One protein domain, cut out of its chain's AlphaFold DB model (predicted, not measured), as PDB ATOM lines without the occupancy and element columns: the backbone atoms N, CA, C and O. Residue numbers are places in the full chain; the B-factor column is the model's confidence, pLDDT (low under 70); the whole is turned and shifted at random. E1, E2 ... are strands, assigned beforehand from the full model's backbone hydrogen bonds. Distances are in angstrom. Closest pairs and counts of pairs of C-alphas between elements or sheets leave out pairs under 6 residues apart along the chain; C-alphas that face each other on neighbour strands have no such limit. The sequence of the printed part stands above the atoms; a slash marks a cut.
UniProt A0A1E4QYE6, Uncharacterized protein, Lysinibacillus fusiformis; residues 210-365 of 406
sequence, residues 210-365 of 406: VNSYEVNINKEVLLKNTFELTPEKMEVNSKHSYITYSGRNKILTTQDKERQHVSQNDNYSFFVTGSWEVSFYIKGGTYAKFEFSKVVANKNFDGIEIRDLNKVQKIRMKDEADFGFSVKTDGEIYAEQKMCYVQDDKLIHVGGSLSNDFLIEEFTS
ATOM      1  N   VAL A 210      68.073 -49.976 -43.731       75.31
ATOM      2  CA  VAL A 210      66.869 -49.794 -44.549       75.31
ATOM      3  C   VAL A 210      67.279 -49.446 -45.971       75.31
ATOM      4  O   VAL A 210      67.871 -48.392 -46.198       75.31
ATOM      5  N   ASN A 211      66.929 -50.305 -46.923       83.81
ATOM      6  CA  ASN A 211      67.025 -49.999 -48.347       83.81
ATOM      7  C   ASN A 211      65.636 -49.608 -48.860       83.81
ATOM      8  O   ASN A 211      64.636 -50.206 -48.475       83.81
ATOM      9  N   SER A 212      65.558 -48.590 -49.713       86.75
ATOM     10  CA  SER A 212      64.293 -48.096 -50.268       86.75
ATOM     11  C   SER A 212      64.262 -48.268 -51.783       86.75
ATOM     12  O   SER A 212      65.219 -47.907 -52.467       86.75
ATOM     13  N   TYR A 213      63.151 -48.783 -52.306       89.69
ATOM     14  CA  TYR A 213      62.929 -49.037 -53.728       89.69
ATOM     15  C   TYR A 213      61.581 -48.456 -54.155       89.69
ATOM     16  O   TYR A 213      60.565 -48.714 -53.519       89.69
ATOM     17  N   GLU A 214      61.547 -47.698 -55.245       88.88
ATOM     18  CA  GLU A 214      60.290 -47.210 -55.821       88.88
ATOM     19  C   GLU A 214      59.826 -48.134 -56.954       88.88
ATOM     20  O   GLU A 214      60.615 -48.528 -57.815       88.88
ATOM     21  N   VAL A 215      58.533 -48.456 -56.974       88.88
ATOM     22  CA  VAL A 215      57.883 -49.238 -58.030       88.88
ATOM     23  C   VAL A 215      56.621 -48.523 -58.478       88.88
ATOM     24  O   VAL A 215      55.782 -48.141 -57.667       88.88
ATOM     25  N   ASN A 216      56.464 -48.382 -59.791       87.31
ATOM     26  CA  ASN A 216      55.247 -47.868 -60.400       87.31
ATOM     27  C   ASN A 216      54.663 -48.931 -61.328       87.31
ATOM     28  O   ASN A 216      55.291 -49.326 -62.309       87.31
ATOM     29  N   ILE A 217      53.453 -49.381 -61.018       85.12
ATOM     30  CA  ILE A 217      52.674 -50.287 -61.858       85.12
ATOM     31  C   ILE A 217      51.898 -49.456 -62.890       85.12
ATOM     32  O   ILE A 217      51.501 -48.316 -62.633       85.12
ATOM     33  N   ASN A 218      51.680 -50.009 -64.086       80.31
ATOM     34  CA  ASN A 218      50.875 -49.354 -65.116       80.31
ATOM     35  C   ASN A 218      49.471 -49.008 -64.574       80.31
ATOM     36  O   ASN A 218      48.800 -49.849 -63.977       80.31
ATOM     37  N   LYS A 219      49.018 -47.770 -64.825       73.88
ATOM     38  CA  LYS A 219      47.745 -47.228 -64.333       73.88
ATOM     39  C   LYS A 219      46.506 -48.008 -64.777       73.88
ATOM     40  O   LYS A 219      45.475 -47.909 -64.122       73.88
ATOM     41  N   GLU A 220      46.611 -48.769 -65.861       72.38
ATOM     42  CA  GLU A 220      45.516 -49.569 -66.419       72.38
ATOM     43  C   GLU A 220      45.273 -50.888 -65.666       72.38
ATOM     44  O   GLU A 220      44.241 -51.533 -65.858       72.38
ATOM     45  N   VAL A 221      46.196 -51.300 -64.790       75.12
ATOM     46  CA  VAL A 221      46.081 -52.550 -64.033       75.12
ATOM     47  C   VAL A 221      45.278 -52.314 -62.753       75.12
ATOM     48  O   VAL A 221      45.671 -51.542 -61.884       75.12
ATOM     49  N   LEU A 222      44.148 -53.011 -62.612       72.81
ATOM     50  CA  LEU A 222      43.346 -52.991 -61.388       72.81
ATOM     51  C   LEU A 222      43.929 -53.953 -60.341       72.81
ATOM     52  O   LEU A 222      43.815 -55.173 -60.468       72.81
ATOM     53  N   LEU A 223      44.482 -53.403 -59.260       81.75
ATOM     54  CA  LEU A 223      45.096 -54.155 -58.162       81.75
ATOM     55  C   LEU A 223      44.052 -54.552 -57.105       81.75
ATOM     56  O   LEU A 223      43.982 -53.962 -56.032       81.75
ATOM     57  N   LYS A 224      43.190 -55.531 -57.413       73.25
ATOM     58  CA  LYS A 224      42.078 -55.931 -56.517       73.25
ATOM     59  C   LYS A 224      42.445 -56.982 -55.465       73.25
ATOM     60  O   LYS A 224      41.839 -57.002 -54.398       73.25
ATOM     61  N   ASN A 225      43.430 -57.828 -55.753       79.12
ATOM     62  CA  ASN A 225      43.825 -58.966 -54.915       79.12
ATOM     63  C   ASN A 225      45.289 -58.844 -54.494       79.12
ATOM     64  O   ASN A 225      45.905 -57.823 -54.741       79.12
ATOM     65  N   THR A 226      45.834 -59.877 -53.860       81.94
ATOM     66  CA  THR A 226      47.275 -60.038 -53.638       81.94
ATOM     67  C   THR A 226      48.028 -60.083 -54.974       81.94
ATOM     68  O   THR A 226      47.585 -60.770 -55.896       81.94
ATOM     69  N   PHE A 227      49.145 -59.360 -55.091       84.31
ATOM     70  CA  PHE A 227      49.954 -59.283 -56.317       84.31
ATOM     71  C   PHE A 227      51.455 -59.234 -56.019       84.31
ATOM     72  O   PHE A 227      51.879 -58.937 -54.903       84.31
ATOM     73  N   GLU A 228      52.254 -59.545 -57.034       85.81
ATOM     74  CA  GLU A 228      53.714 -59.508 -56.975       85.81
ATOM     75  C   GLU A 228      54.233 -58.075 -57.184       85.81
ATOM     76  O   GLU A 228      53.815 -57.382 -58.113       85.81
ATOM     77  N   LEU A 229      55.155 -57.645 -56.321       82.88
ATOM     78  CA  LEU A 229      55.881 -56.376 -56.393       82.88
ATOM     79  C   LEU A 229      57.379 -56.677 -56.420       82.88
ATOM     80  O   LEU A 229      58.041 -56.556 -55.398       82.88
ATOM     81  N   THR A 230      57.922 -57.070 -57.569       70.12
ATOM     82  CA  THR A 230      59.365 -57.337 -57.704       70.12
ATOM     83  C   THR A 230      60.031 -56.171 -58.452       70.12
ATOM     84  O   THR A 230      59.903 -56.098 -59.675       70.12
ATOM     85  N   PRO A 231      60.699 -55.218 -57.768       70.62
ATOM     86  CA  PRO A 231      61.462 -54.166 -58.437       70.62
ATOM     87  C   PRO A 231      62.642 -54.756 -59.211       70.62
ATOM     88  O   PRO A 231      63.312 -55.661 -58.724       70.62
ATOM     89  N   GLU A 232      62.989 -54.168 -60.359       68.19
ATOM     90  CA  GLU A 232      64.082 -54.657 -61.222       68.19
ATOM     91  C   GLU A 232      65.468 -54.713 -60.546       68.19
ATOM     92  O   GLU A 232      66.361 -55.397 -61.035       68.19
ATOM     93  N   LYS A 233      65.675 -53.983 -59.441       70.06
ATOM     94  CA  LYS A 233      66.974 -53.847 -58.750       70.06
ATOM     95  C   LYS A 233      67.002 -54.447 -57.344       70.06
ATOM     96  O   LYS A 233      67.903 -54.135 -56.570       70.06
ATOM     97  N   MET A 234      65.995 -55.234 -56.991       80.44
ATOM     98  CA  MET A 234      65.828 -55.755 -55.642       80.44
ATOM     99  C   MET A 234      65.931 -57.278 -55.662       80.44
ATOM    100  O   MET A 234      65.095 -57.954 -56.255       80.44
ATOM    101  N   GLU A 235      66.947 -57.812 -54.989       81.88
ATOM    102  CA  GLU A 235      67.035 -59.245 -54.714       81.88
ATOM    103  C   GLU A 235      66.188 -59.554 -53.479       81.88
ATOM    104  O   GLU A 235      66.526 -59.176 -52.358       81.88
ATOM    105  N   VAL A 236      65.046 -60.202 -53.689       82.06
ATOM    106  CA  VAL A 236      64.137 -60.555 -52.599       82.06
ATOM    107  C   VAL A 236      64.770 -61.659 -51.751       82.06
ATOM    108  O   VAL A 236      65.186 -62.695 -52.261       82.06
ATOM    109  N   ASN A 237      64.817 -61.454 -50.437       78.88
ATOM    110  CA  ASN A 237      65.418 -62.373 -49.482       78.88
ATOM    111  C   ASN A 237      64.421 -62.711 -48.371       78.88
ATOM    112  O   ASN A 237      63.964 -61.843 -47.630       78.88
ATOM    113  N   SER A 238      64.125 -63.999 -48.197       75.00
ATOM    114  CA  SER A 238      63.184 -64.493 -47.180       75.00
ATOM    115  C   SER A 238      63.593 -64.202 -45.729       75.00
ATOM    116  O   SER A 238      62.762 -64.302 -44.826       75.00
ATOM    117  N   LYS A 239      64.856 -63.831 -45.480       70.88
ATOM    118  CA  LYS A 239      65.351 -63.433 -44.153       70.88
ATOM    119  C   LYS A 239      65.095 -61.961 -43.824       70.88
ATOM    120  O   LYS A 239      65.239 -61.573 -42.665       70.88
ATOM    121  N   HIS A 240      64.771 -61.138 -44.814       75.44
ATOM    122  CA  HIS A 240      64.506 -59.712 -44.637       75.44
ATOM    123  C   HIS A 240      63.008 -59.470 -44.424       75.44
ATOM    124  O   HIS A 240      62.174 -60.331 -44.708       75.44
ATOM    125  N   SER A 241      62.658 -58.301 -43.895       74.75
ATOM    126  CA  SER A 241      61.261 -57.867 -43.797       74.75
ATOM    127  C   SER A 241      60.997 -56.698 -44.728       74.75
ATOM    128  O   SER A 241      61.863 -55.848 -44.920       74.75
ATOM    129  N   TYR A 242      59.790 -56.652 -45.281       79.44
ATOM    130  CA  TYR A 242      59.438 -55.717 -46.339       79.44
ATOM    131  C   TYR A 242      58.133 -55.001 -46.023       79.44
ATOM    132  O   TYR A 242      57.113 -55.635 -45.730       79.44
ATOM    133  N   ILE A 243      58.163 -53.676 -46.110       85.06
ATOM    134  CA  ILE A 243      56.990 -52.820 -45.945       85.06
ATOM    135  C   ILE A 243      56.779 -52.057 -47.243       85.06
ATOM    136  O   ILE A 243      57.723 -51.547 -47.836       85.06
ATOM    137  N   THR A 244      55.529 -51.970 -47.675       88.69
ATOM    138  CA  THR A 244      55.117 -51.142 -48.806       88.69
ATOM    139  C   THR A 244      54.305 -49.960 -48.323       88.69
ATOM    140  O   THR A 244      53.406 -50.120 -47.498       88.69
ATOM    141  N   TYR A 245      54.589 -48.794 -48.886       91.44
ATOM    142  CA  TYR A 245      53.773 -47.597 -48.771       91.44
ATOM    143  C   TYR A 245      53.204 -47.266 -50.142       91.44
ATOM    144  O   TYR A 245      53.943 -47.302 -51.124       91.44
ATOM    145  N   SER A 246      51.916 -46.950 -50.232       91.94
ATOM    146  CA  SER A 246      51.272 -46.603 -51.503       91.94
ATOM    147  C   SER A 246      50.435 -45.332 -51.402       91.94
ATOM    148  O   SER A 246      50.030 -44.910 -50.317       91.94
ATOM    149  N   GLY A 247      50.196 -44.692 -52.551       90.88
ATOM    150  CA  GLY A 247      49.410 -43.461 -52.629       90.88
ATOM    151  C   GLY A 247      50.166 -42.249 -52.096       90.88
ATOM    152  O   GLY A 247      49.708 -41.593 -51.161       90.88
ATOM    153  N   ARG A 248      51.317 -41.948 -52.700       92.81
ATOM    154  CA  ARG A 248      52.127 -40.769 -52.390       92.81
ATOM    155  C   ARG A 248      51.298 -39.494 -52.562       92.81
ATOM    156  O   ARG A 248      50.617 -39.319 -53.573       92.81
ATOM    157  N   ASN A 249      51.367 -38.605 -51.573       91.25
ATOM    158  CA  ASN A 249      50.602 -37.352 -51.482       91.25
ATOM    159  C   ASN A 249      49.075 -37.534 -51.555       91.25
ATOM    160  O   ASN A 249      48.344 -36.624 -51.958       91.25
ATOM    161  N   LYS A 250      48.584 -38.711 -51.161       93.38
ATOM    162  CA  LYS A 250      47.159 -39.005 -51.018       93.38
ATOM    163  C   LYS A 250      46.859 -39.404 -49.582       93.38
ATOM    164  O   LYS A 250      47.736 -39.848 -48.845       93.38
ATOM    165  N   ILE A 251      45.594 -39.280 -49.215       93.31
ATOM    166  CA  ILE A 251      45.047 -39.812 -47.967       93.31
ATOM    167  C   ILE A 251      44.023 -40.895 -48.283       93.31
ATOM    168  O   ILE A 251      43.384 -40.868 -49.337       93.31
ATOM    169  N   LEU A 252      43.848 -41.834 -47.363       92.62
ATOM    170  CA  LEU A 252      42.804 -42.845 -47.434       92.62
ATOM    171  C   LEU A 252      41.594 -42.376 -46.629       92.62
ATOM    172  O   LEU A 252      41.732 -42.071 -45.445       92.62
ATOM    173  N   THR A 253      40.406 -42.393 -47.227       91.31
ATOM    174  CA  THR A 253      39.150 -42.188 -46.499       91.31
ATOM    175  C   THR A 253      38.317 -43.466 -46.512       91.31
ATOM    176  O   THR A 253      38.244 -44.151 -47.535       91.31
ATOM    177  N   THR A 254      37.700 -43.796 -45.376       88.88
ATOM    178  CA  THR A 254      36.824 -44.965 -45.208       88.88
ATOM    179  C   THR A 254      35.446 -44.574 -44.655       88.88
ATOM    180  O   THR A 254      35.369 -43.853 -43.660       88.88
ATOM    181  N   GLN A 255      34.372 -45.066 -45.281       85.56
ATOM    182  CA  GLN A 255      32.978 -44.926 -44.831       85.56
ATOM    183  C   GLN A 255      32.238 -46.240 -45.109       85.56
ATOM    184  O   GLN A 255      32.273 -46.727 -46.231       85.56
ATOM    185  N   ASP A 256      31.612 -46.852 -44.099       76.00
ATOM    186  CA  ASP A 256      30.785 -48.070 -44.237       76.00
ATOM    187  C   ASP A 256      31.405 -49.201 -45.093       76.00
ATOM    188  O   ASP A 256      30.700 -49.962 -45.756       76.00
ATOM    189  N   LYS A 257      32.739 -49.356 -45.006       74.62
ATOM    190  CA  LYS A 257      33.618 -50.290 -45.751       74.62
ATOM    191  C   LYS A 257      34.030 -49.855 -47.160       74.62
ATOM    192  O   LYS A 257      34.901 -50.505 -47.743       74.62
ATOM    193  N   GLU A 258      33.487 -48.770 -47.692       82.50
ATOM    194  CA  GLU A 258      34.020 -48.146 -48.900       82.50
ATOM    195  C   GLU A 258      35.311 -47.397 -48.585       82.50
ATOM    196  O   GLU A 258      35.433 -46.737 -47.553       82.50
ATOM    197  N   ARG A 259      36.296 -47.534 -49.474       87.06
ATOM    198  CA  ARG A 259      37.628 -46.942 -49.347       87.06
ATOM    199  C   ARG A 259      37.922 -46.126 -50.594       87.06
ATOM    200  O   ARG A 259      37.747 -46.631 -51.702       87.06
ATOM    201  N   GLN A 260      38.420 -44.909 -50.421       90.19
ATOM    202  CA  GLN A 260      38.850 -44.063 -51.533       90.19
ATOM    203  C   GLN A 260      40.137 -43.311 -51.198       90.19
ATOM    204  O   GLN A 260      40.425 -43.017 -50.037       90.19
ATOM    205  N   HIS A 261      40.916 -43.003 -52.235       91.38
ATOM    206  CA  HIS A 261      42.061 -42.109 -52.124       91.38
ATOM    207  C   HIS A 261      41.652 -40.690 -52.493       91.38
ATOM    208  O   HIS A 261      41.102 -40.463 -53.570       91.38
ATOM    209  N   VAL A 262      41.981 -39.739 -51.627       90.88
ATOM    210  CA  VAL A 262      41.780 -38.310 -51.871       90.88
ATOM    211  C   VAL A 262      43.146 -37.667 -52.076       90.88
ATOM    212  O   VAL A 262      44.036 -37.779 -51.233       90.88
ATOM    213  N   SER A 263      43.323 -37.020 -53.224       90.75
ATOM    214  CA  SER A 263      44.525 -36.245 -53.539       90.75
ATOM    215  C   SER A 263      44.413 -34.826 -52.980       90.75
ATOM    216  O   SER A 263      43.310 -34.325 -52.759       90.75
ATOM    217  N   GLN A 264      45.554 -34.160 -52.798       87.69
ATOM    218  CA  GLN A 264      45.568 -32.721 -52.529       87.69
ATOM    219  C   GLN A 264      44.923 -31.947 -53.684       87.69
ATOM    220  O   GLN A 264      45.117 -32.284 -54.853       87.69
ATOM    221  N   ASN A 265      44.165 -30.905 -53.345       85.19
ATOM    222  CA  ASN A 265      43.687 -29.919 -54.308       85.19
ATOM    223  C   ASN A 265      44.771 -28.867 -54.622       85.19
ATOM    224  O   ASN A 265      45.849 -28.868 -54.025       85.19
ATOM    225  N   ASP A 266      44.454 -27.926 -55.514       80.38
ATOM    226  CA  ASP A 266      45.373 -26.858 -55.946       80.38
ATOM    227  C   ASP A 266      45.837 -25.931 -54.802       80.38
ATOM    228  O   ASP A 266      46.873 -25.278 -54.909       80.38
ATOM    229  N   ASN A 267      45.109 -25.905 -53.680       77.44
ATOM    230  CA  ASN A 267      45.456 -25.153 -52.470       77.44
ATOM    231  C   ASN A 267      46.213 -26.011 -51.438       77.44
ATOM    232  O   ASN A 267      46.205 -25.687 -50.249       77.44
ATOM    233  N   TYR A 268      46.812 -27.132 -51.855       79.38
ATOM    234  CA  TYR A 268      47.526 -28.075 -50.982       79.38
ATOM    235  C   TYR A 268      46.686 -28.582 -49.798       79.38
ATOM    236  O   TYR A 268      47.207 -28.923 -48.734       79.38
ATOM    237  N   SER A 269      45.366 -28.622 -49.975       88.31
ATOM    238  CA  SER A 269      44.411 -29.046 -48.958       88.31
ATOM    239  C   SER A 269      43.726 -30.335 -49.390       88.31
ATOM    240  O   SER A 269      43.414 -30.539 -50.563       88.31
ATOM    241  N   PHE A 270      43.461 -31.206 -48.430       91.56
ATOM    242  CA  PHE A 270      42.579 -32.346 -48.604       91.56
ATOM    243  C   PHE A 270      41.165 -31.926 -48.228       91.56
ATOM    244  O   PHE A 270      40.986 -31.196 -47.255       91.56
ATOM    245  N   PHE A 271      40.169 -32.378 -48.984       90.50
ATOM    246  CA  PHE A 271      38.768 -32.095 -48.700       90.50
ATOM    247  C   PHE A 271      37.965 -33.387 -48.736       90.50
ATOM    248  O   PHE A 271      38.093 -34.170 -49.678       90.50
ATOM    249  N   VAL A 272      37.163 -33.610 -47.700       88.12
ATOM    250  CA  VAL A 272      36.378 -34.830 -47.517       88.12
ATOM    251  C   VAL A 272      34.925 -34.442 -47.262       88.12
ATOM    252  O   VAL A 272      34.657 -33.565 -46.442       88.12
ATOM    253  N   THR A 273      33.998 -35.079 -47.980       85.38
ATOM    254  CA  THR A 273      32.553 -34.788 -47.947       85.38
ATOM    255  C   THR A 273      31.776 -35.904 -47.261       85.38
ATOM    256  O   THR A 273      31.774 -37.030 -47.756       85.38
ATOM    257  N   GLY A 274      31.062 -35.598 -46.184       83.62
ATOM    258  CA  GLY A 274      30.267 -36.527 -45.386       83.62
ATOM    259  C   GLY A 274      31.004 -37.066 -44.159       83.62
ATOM    260  O   GLY A 274      32.050 -36.558 -43.758       83.62
ATOM    261  N   SER A 275      30.447 -38.125 -43.570       86.00
ATOM    262  CA  SER A 275      31.005 -38.791 -42.391       86.00
ATOM    263  C   SER A 275      32.079 -39.803 -42.790       86.00
ATOM    264  O   SER A 275      31.756 -40.930 -43.169       86.00
ATOM    265  N   TRP A 276      33.352 -39.433 -42.652       85.31
ATOM    266  CA  TRP A 276      34.487 -40.269 -43.053       85.31
ATOM    267  C   TRP A 276      35.532 -40.413 -41.949       85.31
ATOM    268  O   TRP A 276      35.829 -39.474 -41.206       85.31
ATOM    269  N   GLU A 277      36.155 -41.590 -41.899       89.12
ATOM    270  CA  GLU A 277      37.443 -41.787 -41.238       89.12
ATOM    271  C   GLU A 277      38.563 -41.543 -42.251       89.12
ATOM    272  O   GLU A 277      38.615 -42.177 -43.303       89.12
ATOM    273  N   VAL A 278      39.470 -40.627 -41.936       90.62
ATOM    274  CA  VAL A 278      40.663 -40.308 -42.716       90.62
ATOM    275  C   VAL A 278      41.873 -40.955 -42.061       90.62
ATOM    276  O   VAL A 278      42.077 -40.818 -40.855       90.62
ATOM    277  N   SER A 279      42.722 -41.600 -42.857       92.44
ATOM    278  CA  SER A 279      44.009 -42.114 -42.399       92.44
ATOM    279  C   SER A 279      45.106 -41.958 -43.445       92.44
ATOM    280  O   SER A 279      44.846 -42.052 -44.643       92.44
ATOM    281  N   PHE A 280      46.328 -41.712 -42.987       92.69
ATOM    282  CA  PHE A 280      47.532 -41.671 -43.818       92.69
ATOM    283  C   PHE A 280      48.782 -41.778 -42.938       92.69
ATOM    284  O   PHE A 280      48.683 -41.808 -41.710       92.69
ATOM    285  N   TYR A 281      49.954 -41.836 -43.558       92.31
ATOM    286  CA  TYR A 281      51.249 -41.974 -42.904       92.31
ATOM    287  C   TYR A 281      52.173 -40.834 -43.329       92.31
ATOM    288  O   TYR A 281      52.228 -40.501 -44.511       92.31
ATOM    289  N   ILE A 282      52.897 -40.250 -42.375       90.19
ATOM    290  CA  ILE A 282      53.982 -39.294 -42.612       90.19
ATOM    291  C   ILE A 282      55.294 -40.018 -42.338       90.19
ATOM    292  O   ILE A 282      55.521 -40.488 -41.226       90.19
ATOM    293  N   LYS A 283      56.154 -40.125 -43.346       88.94
ATOM    294  CA  LYS A 283      57.410 -40.870 -43.293       88.94
ATOM    295  C   LYS A 283      58.607 -39.927 -43.320       88.94
ATOM    296  O   LYS A 283      58.683 -39.058 -44.180       88.94
ATOM    297  N   GLY A 284      59.554 -40.137 -42.404       85.00
ATOM    298  CA  GLY A 284      60.822 -39.401 -42.351       85.00
ATOM    299  C   GLY A 284      60.700 -37.918 -41.995       85.00
ATOM    300  O   GLY A 284      61.675 -37.191 -42.149       85.00
ATOM    301  N   GLY A 285      59.524 -37.468 -41.549       85.50
ATOM    302  CA  GLY A 285      59.326 -36.102 -41.078       85.50
ATOM    303  C   GLY A 285      59.810 -35.932 -39.643       85.50
ATOM    304  O   GLY A 285      59.820 -36.887 -38.869       85.50
ATOM    305  N   THR A 286      60.174 -34.707 -39.285       86.12
ATOM    306  CA  THR A 286      60.471 -34.317 -37.901       86.12
ATOM    307  C   THR A 286      59.269 -33.645 -37.245       86.12
ATOM    308  O   THR A 286      59.043 -33.820 -36.052       86.12
ATOM    309  N   TYR A 287      58.437 -32.956 -38.033       91.12
ATOM    310  CA  TYR A 287      57.225 -32.301 -37.548       91.12
ATOM    311  C   TYR A 287      56.053 -32.427 -38.524       91.12
ATOM    312  O   TYR A 287      56.227 -32.585 -39.735       91.12
ATOM    313  N   ALA A 288      54.835 -32.295 -38.003       91.62
ATOM    314  CA  ALA A 288      53.627 -32.130 -38.807       91.62
ATOM    315  C   ALA A 288      52.739 -31.046 -38.204       91.62
ATOM    316  O   ALA A 288      52.312 -31.158 -37.056       91.62
ATOM    317  N   LYS A 289      52.440 -30.005 -38.983       93.38
ATOM    318  CA  LYS A 289      51.503 -28.945 -38.610       93.38
ATOM    319  C   LYS A 289      50.250 -29.027 -39.469       93.38
ATOM    320  O   LYS A 289      50.342 -29.073 -40.692       93.38
ATOM    321  N   PHE A 290      49.095 -28.994 -38.824       93.81
ATOM    322  CA  PHE A 290      47.789 -29.121 -39.448       93.81
ATOM    323  C   PHE A 290      47.042 -27.794 -39.410       93.81
ATOM    324  O   PHE A 290      47.009 -27.117 -38.382       93.81
ATOM    325  N   GLU A 291      46.389 -27.447 -40.513       93.44
ATOM    326  CA  GLU A 291      45.431 -26.345 -40.548       93.44
ATOM    327  C   GLU A 291      44.080 -26.905 -40.963       93.44
ATOM    328  O   GLU A 291      43.915 -27.425 -42.064       93.44
ATOM    329  N   PHE A 292      43.117 -26.834 -40.048       92.19
ATOM    330  CA  PHE A 292      41.785 -27.375 -40.255       92.19
ATOM    331  C   PHE A 292      40.795 -26.268 -40.592       92.19
ATOM    332  O   PHE A 292      40.783 -25.215 -39.961       92.19
ATOM    333  N   SER A 293      39.900 -26.551 -41.534       90.88
ATOM    334  CA  SER A 293      38.740 -25.695 -41.824       90.88
ATOM    335  C   SER A 293      37.755 -25.590 -40.650       90.88
ATOM    336  O   SER A 293      37.021 -24.608 -40.555       90.88
ATOM    337  N   LYS A 294      37.739 -26.586 -39.754       88.44
ATOM    338  CA  LYS A 294      36.905 -26.641 -38.546       88.44
ATOM    339  C   LYS A 294      37.561 -27.503 -37.461       88.44
ATOM    340  O   LYS A 294      38.530 -28.207 -37.725       88.44
ATOM    341  N   VAL A 295      37.014 -27.494 -36.249       87.00
ATOM    342  CA  VAL A 295      37.457 -28.416 -35.191       87.00
ATOM    343  C   VAL A 295      37.018 -29.838 -35.544       87.00
ATOM    344  O   VAL A 295      35.823 -30.094 -35.661       87.00
ATOM    345  N   VAL A 296      37.986 -30.739 -35.713       87.81
ATOM    346  CA  VAL A 296      37.743 -32.159 -36.003       87.81
ATOM    347  C   VAL A 296      37.357 -32.892 -34.723       87.81
ATOM    348  O   VAL A 296      38.045 -32.752 -33.711       87.81
ATOM    349  N   ALA A 297      36.281 -33.681 -34.783       83.38
ATOM    350  CA  ALA A 297      35.707 -34.356 -33.619       83.38
ATOM    351  C   ALA A 297      36.662 -35.361 -32.957       83.38
ATOM    352  O   ALA A 297      36.836 -35.333 -31.742       83.38
ATOM    353  N   ASN A 298      37.287 -36.238 -33.748       85.38
ATOM    354  CA  ASN A 298      38.213 -37.249 -33.244       85.38
ATOM    355  C   ASN A 298      39.503 -37.239 -34.052       85.38
ATOM    356  O   ASN A 298      39.481 -37.291 -35.282       85.38
ATOM    357  N   LYS A 299      40.633 -37.220 -33.356       85.94
ATOM    358  CA  LYS A 299      41.963 -37.341 -33.945       85.94
ATOM    359  C   LYS A 299      42.896 -38.020 -32.964       85.94
ATOM    360  O   LYS A 299      42.676 -37.995 -31.760       85.94
ATOM    361  N   ASN A 300      43.941 -38.605 -33.511       80.81
ATOM    362  CA  ASN A 300      44.902 -39.417 -32.785       80.81
ATOM    363  C   ASN A 300      46.138 -38.603 -32.333       80.81
ATOM    364  O   ASN A 300      47.225 -39.145 -32.190       80.81
ATOM    365  N   PHE A 301      46.001 -37.284 -32.194       80.62
ATOM    366  CA  PHE A 301      47.055 -36.375 -31.742       80.62
ATOM    367  C   PHE A 301      46.442 -35.106 -31.152       80.62
ATOM    368  O   PHE A 301      45.370 -34.664 -31.574       80.62
ATOM    369  N   ASP A 302      47.150 -34.477 -30.221       78.31
ATOM    370  CA  ASP A 302      46.671 -33.270 -29.560       78.31
ATOM    371  C   ASP A 302      47.018 -31.992 -30.330       78.31
ATOM    372  O   ASP A 302      48.048 -31.870 -30.992       78.31
ATOM    373  N   GLY A 303      46.137 -30.994 -30.235       84.88
ATOM    374  CA  GLY A 303      46.376 -29.679 -30.831       84.88
ATOM    375  C   GLY A 303      46.449 -29.695 -32.362       84.88
ATOM    376  O   GLY A 303      45.645 -30.338 -33.033       84.88
ATOM    377  N   ILE A 304      47.354 -28.910 -32.936       88.25
ATOM    378  CA  ILE A 304      47.486 -28.731 -34.394       88.25
ATOM    379  C   ILE A 304      48.908 -29.014 -34.887       88.25
ATOM    380  O   ILE A 304      49.231 -28.733 -36.038       88.25
ATOM    381  N   GLU A 305      49.779 -29.516 -34.016       89.44
ATOM    382  CA  GLU A 305      51.197 -29.689 -34.302       89.44
ATOM    383  C   GLU A 305      51.740 -30.913 -33.566       89.44
ATOM    384  O   GLU A 305      51.457 -31.104 -32.387       89.44
ATOM    385  N   ILE A 306      52.554 -31.702 -34.260       85.69
ATOM    386  CA  ILE A 306      53.337 -32.808 -33.710       85.69
ATOM    387  C   ILE A 306      54.807 -32.446 -33.930       85.69
ATOM    388  O   ILE A 306      55.200 -32.233 -35.078       85.69
ATOM    389  N   ARG A 307      55.597 -32.320 -32.852       79.94
ATOM    390  CA  ARG A 307      56.995 -31.834 -32.901       79.94
ATOM    391  C   ARG A 307      58.063 -32.923 -32.859       79.94
ATOM    392  O   ARG A 307      59.206 -32.627 -33.177       79.94
ATOM    393  N   ASP A 308      57.671 -34.148 -32.531       77.31
ATOM    394  CA  ASP A 308      58.551 -35.311 -32.463       77.31
ATOM    395  C   ASP A 308      57.866 -36.472 -33.184       77.31
ATOM    396  O   ASP A 308      57.284 -37.367 -32.569       77.31
ATOM    397  N   LEU A 309      57.837 -36.410 -34.517       75.62
ATOM    398  CA  LEU A 309      57.259 -37.497 -35.301       75.62
ATOM    399  C   LEU A 309      58.082 -38.777 -35.128       75.62
ATOM    400  O   LEU A 309      59.312 -38.778 -35.214       75.62
ATOM    401  N   ASN A 310      57.381 -39.899 -34.970       72.06
ATOM    402  CA  ASN A 310      57.986 -41.203 -35.189       72.06
ATOM    403  C   ASN A 310      58.533 -41.290 -36.629       72.06
ATOM    404  O   ASN A 310      58.016 -40.645 -37.543       72.06
ATOM    405  N   LYS A 311      59.531 -42.158 -36.856       74.12
ATOM    406  CA  LYS A 311      60.133 -42.425 -38.184       74.12
ATOM    407  C   LYS A 311      59.075 -42.622 -39.281       74.12
ATOM    408  O   LYS A 311      59.266 -42.191 -40.419       74.12
ATOM    409  N   VAL A 312      57.955 -43.243 -38.913       80.81
ATOM    410  CA  VAL A 312      56.695 -43.229 -39.655       80.81
ATOM    411  C   VAL A 312      55.579 -42.927 -38.659       80.81
ATOM    412  O   VAL A 312      55.396 -43.673 -37.702       80.81
ATOM    413  N   GLN A 313      54.823 -41.854 -38.870       82.88
ATOM    414  CA  GLN A 313      53.689 -41.483 -38.028       82.88
ATOM    415  C   GLN A 313      52.379 -41.740 -38.767       82.88
ATOM    416  O   GLN A 313      52.124 -41.133 -39.807       82.88
ATOM    417  N   LYS A 314      51.505 -42.583 -38.209       87.12
ATOM    418  CA  LYS A 314      50.132 -42.709 -38.706       87.12
ATOM    419  C   LYS A 314      49.279 -41.569 -38.168       87.12
ATOM    420  O   LYS A 314      49.230 -41.327 -36.964       87.12
ATOM    421  N   ILE A 315      48.553 -40.919 -39.061       86.94
ATOM    422  CA  ILE A 315      47.554 -39.908 -38.746       86.94
ATOM    423  C   ILE A 315      46.176 -40.521 -38.963       86.94
ATOM    424  O   ILE A 315      45.938 -41.169 -39.985       86.94
ATOM    425  N   ARG A 316      45.275 -40.336 -37.997       89.00
ATOM    426  CA  ARG A 316      43.868 -40.728 -38.080       89.00
ATOM    427  C   ARG A 316      42.977 -39.615 -37.580       89.00
ATOM    428  O   ARG A 316      43.231 -39.019 -36.534       89.00
ATOM    429  N   MET A 317      41.919 -39.366 -38.330       88.19
ATOM    430  CA  MET A 317      40.938 -38.337 -38.035       88.19
ATOM    431  C   MET A 317      39.558 -38.851 -38.410       88.19
ATOM    432  O   MET A 317      39.416 -39.569 -39.395       88.19
ATOM    433  N   LYS A 318      38.536 -38.482 -37.650       88.81
ATOM    434  CA  LYS A 318      37.150 -38.819 -37.957       88.81
ATOM    435  C   LYS A 318      36.252 -37.640 -37.631       88.81
ATOM    436  O   LYS A 318      36.354 -37.051 -36.553       88.81
ATOM    437  N   ASP A 319      35.355 -37.350 -38.560       88.94
ATOM    438  CA  ASP A 319      34.335 -36.322 -38.423       88.94
ATOM    439  C   ASP A 319      33.029 -36.797 -39.070       88.94
ATOM    440  O   ASP A 319      33.049 -37.639 -39.969       88.94
ATOM    441  N   GLU A 320      31.899 -36.282 -38.590       87.75
ATOM    442  CA  GLU A 320      30.560 -36.633 -39.085       87.75
ATOM    443  C   GLU A 320      30.085 -35.703 -40.211       87.75
ATOM    444  O   GLU A 320      29.091 -35.989 -40.877       87.75
ATOM    445  N   ALA A 321      30.794 -34.597 -40.446       87.88
ATOM    446  CA  ALA A 321      30.475 -33.625 -41.483       87.88
ATOM    447  C   ALA A 321      31.706 -33.261 -42.319       87.88
ATOM    448  O   ALA A 321      32.845 -33.464 -41.897       87.88
ATOM    449  N   ASP A 322      31.463 -32.615 -43.460       90.25
ATOM    450  CA  ASP A 322      32.495 -32.150 -44.384       90.25
ATOM    451  C   ASP A 322      33.610 -31.396 -43.660       90.25
ATOM    452  O   ASP A 322      33.360 -30.555 -42.785       90.25
ATOM    453  N   PHE A 323      34.851 -31.695 -44.025       91.44
ATOM    454  CA  PHE A 323      35.998 -30.945 -43.549       91.44
ATOM    455  C   PHE A 323      37.144 -30.995 -44.549       91.44
ATOM    456  O   PHE A 323      37.382 -31.989 -45.238       91.44
ATOM    457  N   GLY A 324      37.871 -29.886 -44.606       91.06
ATOM    458  CA  GLY A 324      39.166 -29.805 -45.254       91.06
ATOM    459  C   GLY A 324      40.291 -29.547 -44.265       91.06
ATOM    460  O   GLY A 324      40.081 -28.912 -43.223       91.06
ATOM    461  N   PHE A 325      41.481 -30.022 -44.609       93.12
ATOM    462  CA  PHE A 325      42.700 -29.752 -43.862       93.12
ATOM    463  C   PHE A 325      43.918 -29.687 -44.779       93.12
ATOM    464  O   PHE A 325      43.978 -30.369 -45.803       93.12
ATOM    465  N   SER A 326      44.908 -28.892 -44.394       93.12
ATOM    466  CA  SER A 326      46.251 -28.938 -44.965       93.12
ATOM    467  C   SER A 326      47.219 -29.499 -43.926       93.12
ATOM    468  O   SER A 326      46.992 -29.405 -42.716       93.12
ATOM    469  N   VAL A 327      48.294 -30.124 -44.400       93.25
ATOM    470  CA  VAL A 327      49.378 -30.615 -43.550       93.25
ATOM    471  C   VAL A 327      50.697 -30.111 -44.107       93.25
ATOM    472  O   VAL A 327      51.015 -30.303 -45.279       93.25
ATOM    473  N   LYS A 328      51.461 -29.440 -43.250       92.69
ATOM    474  CA  LYS A 328      52.813 -28.980 -43.530       92.69
ATOM    475  C   LYS A 328      53.784 -29.840 -42.737       92.69
ATOM    476  O   LYS A 328      53.765 -29.823 -41.508       92.69
ATOM    477  N   THR A 329      54.614 -30.582 -43.452       92.75
ATOM    478  CA  THR A 329      55.633 -31.478 -42.906       92.75
ATOM    479  C   THR A 329      56.841 -31.476 -43.839       92.75
ATOM    480  O   THR A 329      56.724 -31.130 -45.015       92.75
ATOM    481  N   ASP A 330      58.005 -31.806 -43.299       90.88
ATOM    482  CA  ASP A 330      59.230 -32.109 -44.039       90.88
ATOM    483  C   ASP A 330      59.326 -33.587 -44.464       90.88
ATOM    484  O   ASP A 330      60.239 -33.945 -45.205       90.88
ATOM    485  N   GLY A 331      58.387 -34.431 -44.021       90.62
ATOM    486  CA  GLY A 331      58.282 -35.833 -44.419       90.62
ATOM    487  C   GLY A 331      57.447 -36.075 -45.679       90.62
ATOM    488  O   GLY A 331      56.842 -35.174 -46.257       90.62
ATOM    489  N   GLU A 332      57.376 -37.342 -46.084       92.69
ATOM    490  CA  GLU A 332      56.575 -37.798 -47.223       92.69
ATOM    491  C   GLU A 332      55.241 -38.393 -46.771       92.69
ATOM    492  O   GLU A 332      55.179 -39.127 -45.784       92.69
ATOM    493  N   ILE A 333      54.167 -38.099 -47.505       92.81
ATOM    494  CA  ILE A 333      52.811 -38.551 -47.171       92.81
ATOM    495  C   ILE A 333      52.439 -39.764 -48.021       92.81
ATOM    496  O   ILE A 333      52.524 -39.704 -49.247       92.81
ATOM    497  N   TYR A 334      51.950 -40.821 -47.375       94.12
ATOM    498  CA  TYR A 334      51.440 -42.031 -48.020       94.12
ATOM    499  C   TYR A 334      50.051 -42.400 -47.494       94.12
ATOM    500  O   TYR A 334      49.808 -42.356 -46.288       94.12
ATOM    501  N   ALA A 335      49.141 -42.799 -48.380       91.31
ATOM    502  CA  ALA A 335      47.775 -43.171 -48.011       91.31
ATOM    503  C   ALA A 335      47.705 -44.524 -47.286       91.31
ATOM    504  O   ALA A 335      46.950 -44.682 -46.326       91.31
ATOM    505  N   GLU A 336      48.494 -45.505 -47.730       88.94
ATOM    506  CA  GLU A 336      48.461 -46.869 -47.201       88.94
ATOM    507  C   GLU A 336      49.864 -47.359 -46.821       88.94
ATOM    508  O   GLU A 336      50.855 -46.995 -47.450       88.94
ATOM    509  N   GLN A 337      49.921 -48.232 -45.813       87.44
ATOM    510  CA  GLN A 337      51.106 -48.992 -45.416       87.44
ATOM    511  C   GLN A 337      50.692 -50.454 -45.255       87.44
ATOM    512  O   GLN A 337      49.696 -50.735 -44.577       87.44
ATOM    513  N   LYS A 338      51.449 -51.385 -45.842       82.56
ATOM    514  CA  LYS A 338      51.220 -52.825 -45.690       82.56
ATOM    515  C   LYS A 338      52.513 -53.619 -45.595       82.56
ATOM    516  O   LYS A 338      53.516 -53.274 -46.213       82.56
ATOM    517  N   MET A 339      52.448 -54.729 -44.868       78.56
ATOM    518  CA  MET A 339      53.508 -55.733 -44.872       78.56
ATOM    519  C   MET A 339      53.430 -56.588 -46.134       78.56
ATOM    520  O   MET A 339      52.342 -56.954 -46.587       78.56
ATOM    521  N   CYS A 340      54.597 -56.932 -46.660       75.12
ATOM    522  CA  CYS A 340      54.754 -57.914 -47.720       75.12
ATOM    523  C   CYS A 340      55.354 -59.200 -47.153       75.12
ATOM    524  O   CYS A 340      56.064 -59.175 -46.148       75.12
ATOM    525  N   TYR A 341      55.094 -60.323 -47.815       76.50
ATOM    526  CA  TYR A 341      55.758 -61.588 -47.512       76.50
ATOM    527  C   TYR A 341      56.513 -62.095 -48.736       76.50
ATOM    528  O   TYR A 341      56.194 -61.737 -49.868       76.50
ATOM    529  N   VAL A 342      57.529 -62.918 -48.498       76.50
ATOM    530  CA  VAL A 342      58.310 -63.547 -49.563       76.50
ATOM    531  C   VAL A 342      57.749 -64.935 -49.831       76.50
ATOM    532  O   VAL A 342      57.592 -65.727 -48.901       76.50
ATOM    533  N   GLN A 343      57.459 -65.229 -51.093       76.94
ATOM    534  CA  GLN A 343      57.060 -66.554 -51.556       76.94
ATOM    535  C   GLN A 343      57.771 -66.843 -52.874       76.94
ATOM    536  O   GLN A 343      57.706 -66.022 -53.781       76.94
ATOM    537  N   ASP A 344      58.447 -67.991 -52.973       78.69
ATOM    538  CA  ASP A 344      59.175 -68.415 -54.180       78.69
ATOM    539  C   ASP A 344      60.118 -67.322 -54.732       78.69
ATOM    540  O   ASP A 344      60.086 -67.000 -55.918       78.69
ATOM    541  N   ASP A 345      60.904 -66.703 -53.839       78.88
ATOM    542  CA  ASP A 345      61.830 -65.587 -54.117       78.88
ATOM    543  C   ASP A 345      61.180 -64.338 -54.740       78.88
ATOM    544  O   ASP A 345      61.838 -63.500 -55.356       78.88
ATOM    545  N   LYS A 346      59.870 -64.180 -54.547       82.81
ATOM    546  CA  LYS A 346      59.093 -63.030 -55.009       82.81
ATOM    547  C   LYS A 346      58.474 -62.299 -53.839       82.81
ATOM    548  O   LYS A 346      58.039 -62.907 -52.858       82.81
ATOM    549  N   LEU A 347      58.411 -60.977 -53.955       83.69
ATOM    550  CA  LEU A 347      57.791 -60.141 -52.942       83.69
ATOM    551  C   LEU A 347      56.296 -60.014 -53.225       83.69
ATOM    552  O   LEU A 347      55.881 -59.509 -54.268       83.69
ATOM    553  N   ILE A 348      55.483 -60.458 -52.276       81.94
ATOM    554  CA  ILE A 348      54.034 -60.506 -52.411       81.94
ATOM    555  C   ILE A 348      53.387 -59.412 -51.560       81.94
ATOM    556  O   ILE A 348      53.540 -59.368 -50.337       81.94
ATOM    557  N   HIS A 349      52.634 -58.525 -52.211       81.25
ATOM    558  CA  HIS A 349      51.813 -57.499 -51.574       81.25
ATOM    559  C   HIS A 349      50.435 -58.048 -51.224       81.25
ATOM    560  O   HIS A 349      49.717 -58.544 -52.092       81.25
ATOM    561  N   VAL A 350      50.041 -57.930 -49.956       76.06
ATOM    562  CA  VAL A 350      48.804 -58.538 -49.452       76.06
ATOM    563  C   VAL A 350      47.586 -57.653 -49.712       76.06
ATOM    564  O   VAL A 350      47.484 -56.530 -49.211       76.06
ATOM    565  N   GLY A 351      46.606 -58.202 -50.432       76.50
ATOM    566  CA  GLY A 351      45.332 -57.544 -50.729       76.50
ATOM    567  C   GLY A 351      45.438 -56.406 -51.749       76.50
ATOM    568  O   GLY A 351      46.523 -55.954 -52.095       76.50
ATOM    569  N   GLY A 352      44.288 -55.912 -52.212       79.69
ATOM    570  CA  GLY A 352      44.247 -54.860 -53.228       79.69
ATOM    571  C   GLY A 352      44.783 -53.501 -52.763       79.69
ATOM    572  O   GLY A 352      44.810 -53.212 -51.564       79.69
ATOM    573  N   SER A 353      45.179 -52.667 -53.722       83.56
ATOM    574  CA  SER A 353      45.659 -51.290 -53.528       83.56
ATOM    575  C   SER A 353      44.857 -50.345 -54.420       83.56
ATOM    576  O   SER A 353      44.536 -50.683 -55.560       83.56
ATOM    577  N   LEU A 354      44.543 -49.148 -53.917       84.00
ATOM    578  CA  LEU A 354      43.891 -48.094 -54.709       84.00
ATOM    579  C   LEU A 354      44.904 -47.204 -55.449       84.00
ATOM    580  O   LEU A 354      44.524 -46.268 -56.155       84.00
ATOM    581  N   SER A 355      46.202 -47.467 -55.273       86.38
ATOM    582  CA  SER A 355      47.285 -46.756 -55.948       86.38
ATOM    583  C   SER A 355      48.255 -47.714 -56.626       86.38
ATOM    584  O   SER A 355      48.417 -48.855 -56.196       86.38
ATOM    585  N   ASN A 356      48.901 -47.213 -57.677       87.69
ATOM    586  CA  ASN A 356      49.855 -47.964 -58.494       87.69
ATOM    587  C   ASN A 356      51.313 -47.554 -58.238       87.69
ATOM    588  O   ASN A 356      52.224 -48.138 -58.812       87.69
ATOM    589  N   ASP A 357      51.523 -46.545 -57.401       90.75
ATOM    590  CA  ASP A 357      52.813 -46.092 -56.905       90.75
ATOM    591  C   ASP A 357      53.092 -46.722 -55.539       90.75
ATOM    592  O   ASP A 357      52.261 -46.647 -54.628       90.75
ATOM    593  N   PHE A 358      54.264 -47.340 -55.418       91.25
ATOM    594  CA  PHE A 358      54.716 -48.036 -54.224       91.25
ATOM    595  C   PHE A 358      56.141 -47.618 -53.866       91.25
ATOM    596  O   PHE A 358      57.034 -47.621 -54.712       91.25
ATOM    597  N   LEU A 359      56.361 -47.321 -52.590       91.69
ATOM    598  CA  LEU A 359      57.678 -47.309 -51.968       91.69
ATOM    599  C   LEU A 359      57.826 -48.606 -51.169       91.69
ATOM    600  O   LEU A 359      57.023 -48.870 -50.277       91.69
ATOM    601  N   ILE A 360      58.841 -49.400 -51.474       90.00
ATOM    602  CA  ILE A 360      59.201 -50.614 -50.744       90.00
ATOM    603  C   ILE A 360      60.395 -50.294 -49.855       90.00
ATOM    604  O   ILE A 360      61.443 -49.880 -50.344       90.00
ATOM    605  N   GLU A 361      60.247 -50.519 -48.557       86.44
ATOM    606  CA  GLU A 361      61.356 -50.538 -47.613       86.44
ATOM    607  C   GLU A 361      61.738 -51.977 -47.296       86.44
ATOM    608  O   GLU A 361      60.938 -52.754 -46.768       86.44
ATOM    609  N   GLU A 362      62.977 -52.316 -47.619       83.56
ATOM    610  CA  GLU A 362      63.638 -53.527 -47.180       83.56
ATOM    611  C   GLU A 362      64.376 -53.256 -45.877       83.56
ATOM    612  O   GLU A 362      65.304 -52.450 -45.812       83.56
ATOM    613  N   PHE A 363      64.005 -54.013 -44.860       76.19
ATOM    614  CA  PHE A 363      64.718 -54.087 -43.604       76.19
ATOM    615  C   PHE A 363      65.593 -55.327 -43.656       76.19
ATOM    616  O   PHE A 363      65.135 -56.460 -43.463       76.19
ATOM    617  N   THR A 364      66.864 -55.097 -43.958       74.69
ATOM    618  CA  THR A 364      67.867 -56.158 -43.937       74.69
ATOM    619  C   THR A 364      68.059 -56.621 -42.494       74.69
ATOM    620  O   THR A 364      68.314 -55.826 -41.586       74.69
ATOM    621  N   SER A 365      67.870 -57.919 -42.256       60.53
ATOM    622  CA  SER A 365      68.019 -58.472 -40.914       60.53
ATOM    623  C   SER A 365      69.506 -58.571 -40.598       60.53
ATOM    624  O   SER A 365      70.181 -59.484 -41.066       60.53
TER     625      SER A 365
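This is residues 210 to 365 of the 406 residues of an uncharacterized protein of Lysinibacillus fusiformis (UniProt A0A1E4QYE6). What shape do these atoms make? Two lobes follow each other along the longest axis: a twisted wall of E1, E2, E11, E12 and the later part of E10, and a small sandwich with E5, E9 and E7 partly face to face with E3, E4, E6 and E8. E2 running on into E3 and the bent E10 join the lobes. What is it made of? The printed part has 156 residues, no named helix and strands E1 to E12 in chain order, class all strand; the sheet of nine is branched and antiparallel, and the other runs E5, E9, E7, antiparallel. It is compact, with a radius of gyration of the C-alphas of 16.4 A and spans of 49 by 33 by 26 A.

What stands beside the first strand? E1, residues 210 to 216, is antiparallel to E12, residues 357 to 364, with N 213 and O 360 2.8 A apart. On the other side of E12 is E2, residues 241 to 248, with N 245 and O 359 2.8 A apart. How does the sheet go on? E10, residues 332 to 343, bends by 79 degrees at residue 335; it pairs with E2 (N 244 and O 338, 2.8 A), with E6, residues 276 to 283 (N 281 and O 334, 2.8 A), and in a hairpin with E11, residues 346 to 349 (N 348 and O 341, 2.8 A). E3, residues 250 to 255, forms a hairpin with E4, residues 258 to 263 (N 253 and O 260, 2.9 A), and pairs with E6 (N 254 and O 277, 2.8 A), while E8, residues 312 to 319, is on the other side of E6 (N 278 and O 317, 2.8 A). What faces this sheet? E9, residues 323 to 329, is the inner strand between E5, residues 269 to 272 (N 270 and O 325, 2.8 A), and E7, residues 288 to 292 (N 328 and O 289, 2.8 A). The two sheets form a sandwich, two sheets face to face, with best planes 20 degrees apart and facing parts 10.3 A centre to centre.

Where does the first strand begin? C-alpha 210 of E1 is at (66.869, -49.794, -44.549). Which strands are long? E10 spans 29.1 A, E8 23.4 A and E6 22.9 A from first to last C-alpha. Where does the last strand end? C-alpha 364 of E12 is at (67.867, -56.158, -43.937).

How large is it? The C-alphas of Lys 294 and Asp 344, the two farthest apart, are 49.9 A apart. Which links are long? E1 to E2 and E7 to E8 are long links, of 24 and 19 residues; the printed part has no cut. Where is confidence low? Residues 232 and 365 are under 70 in pLDDT, against a mean of 84.7 for the printed part.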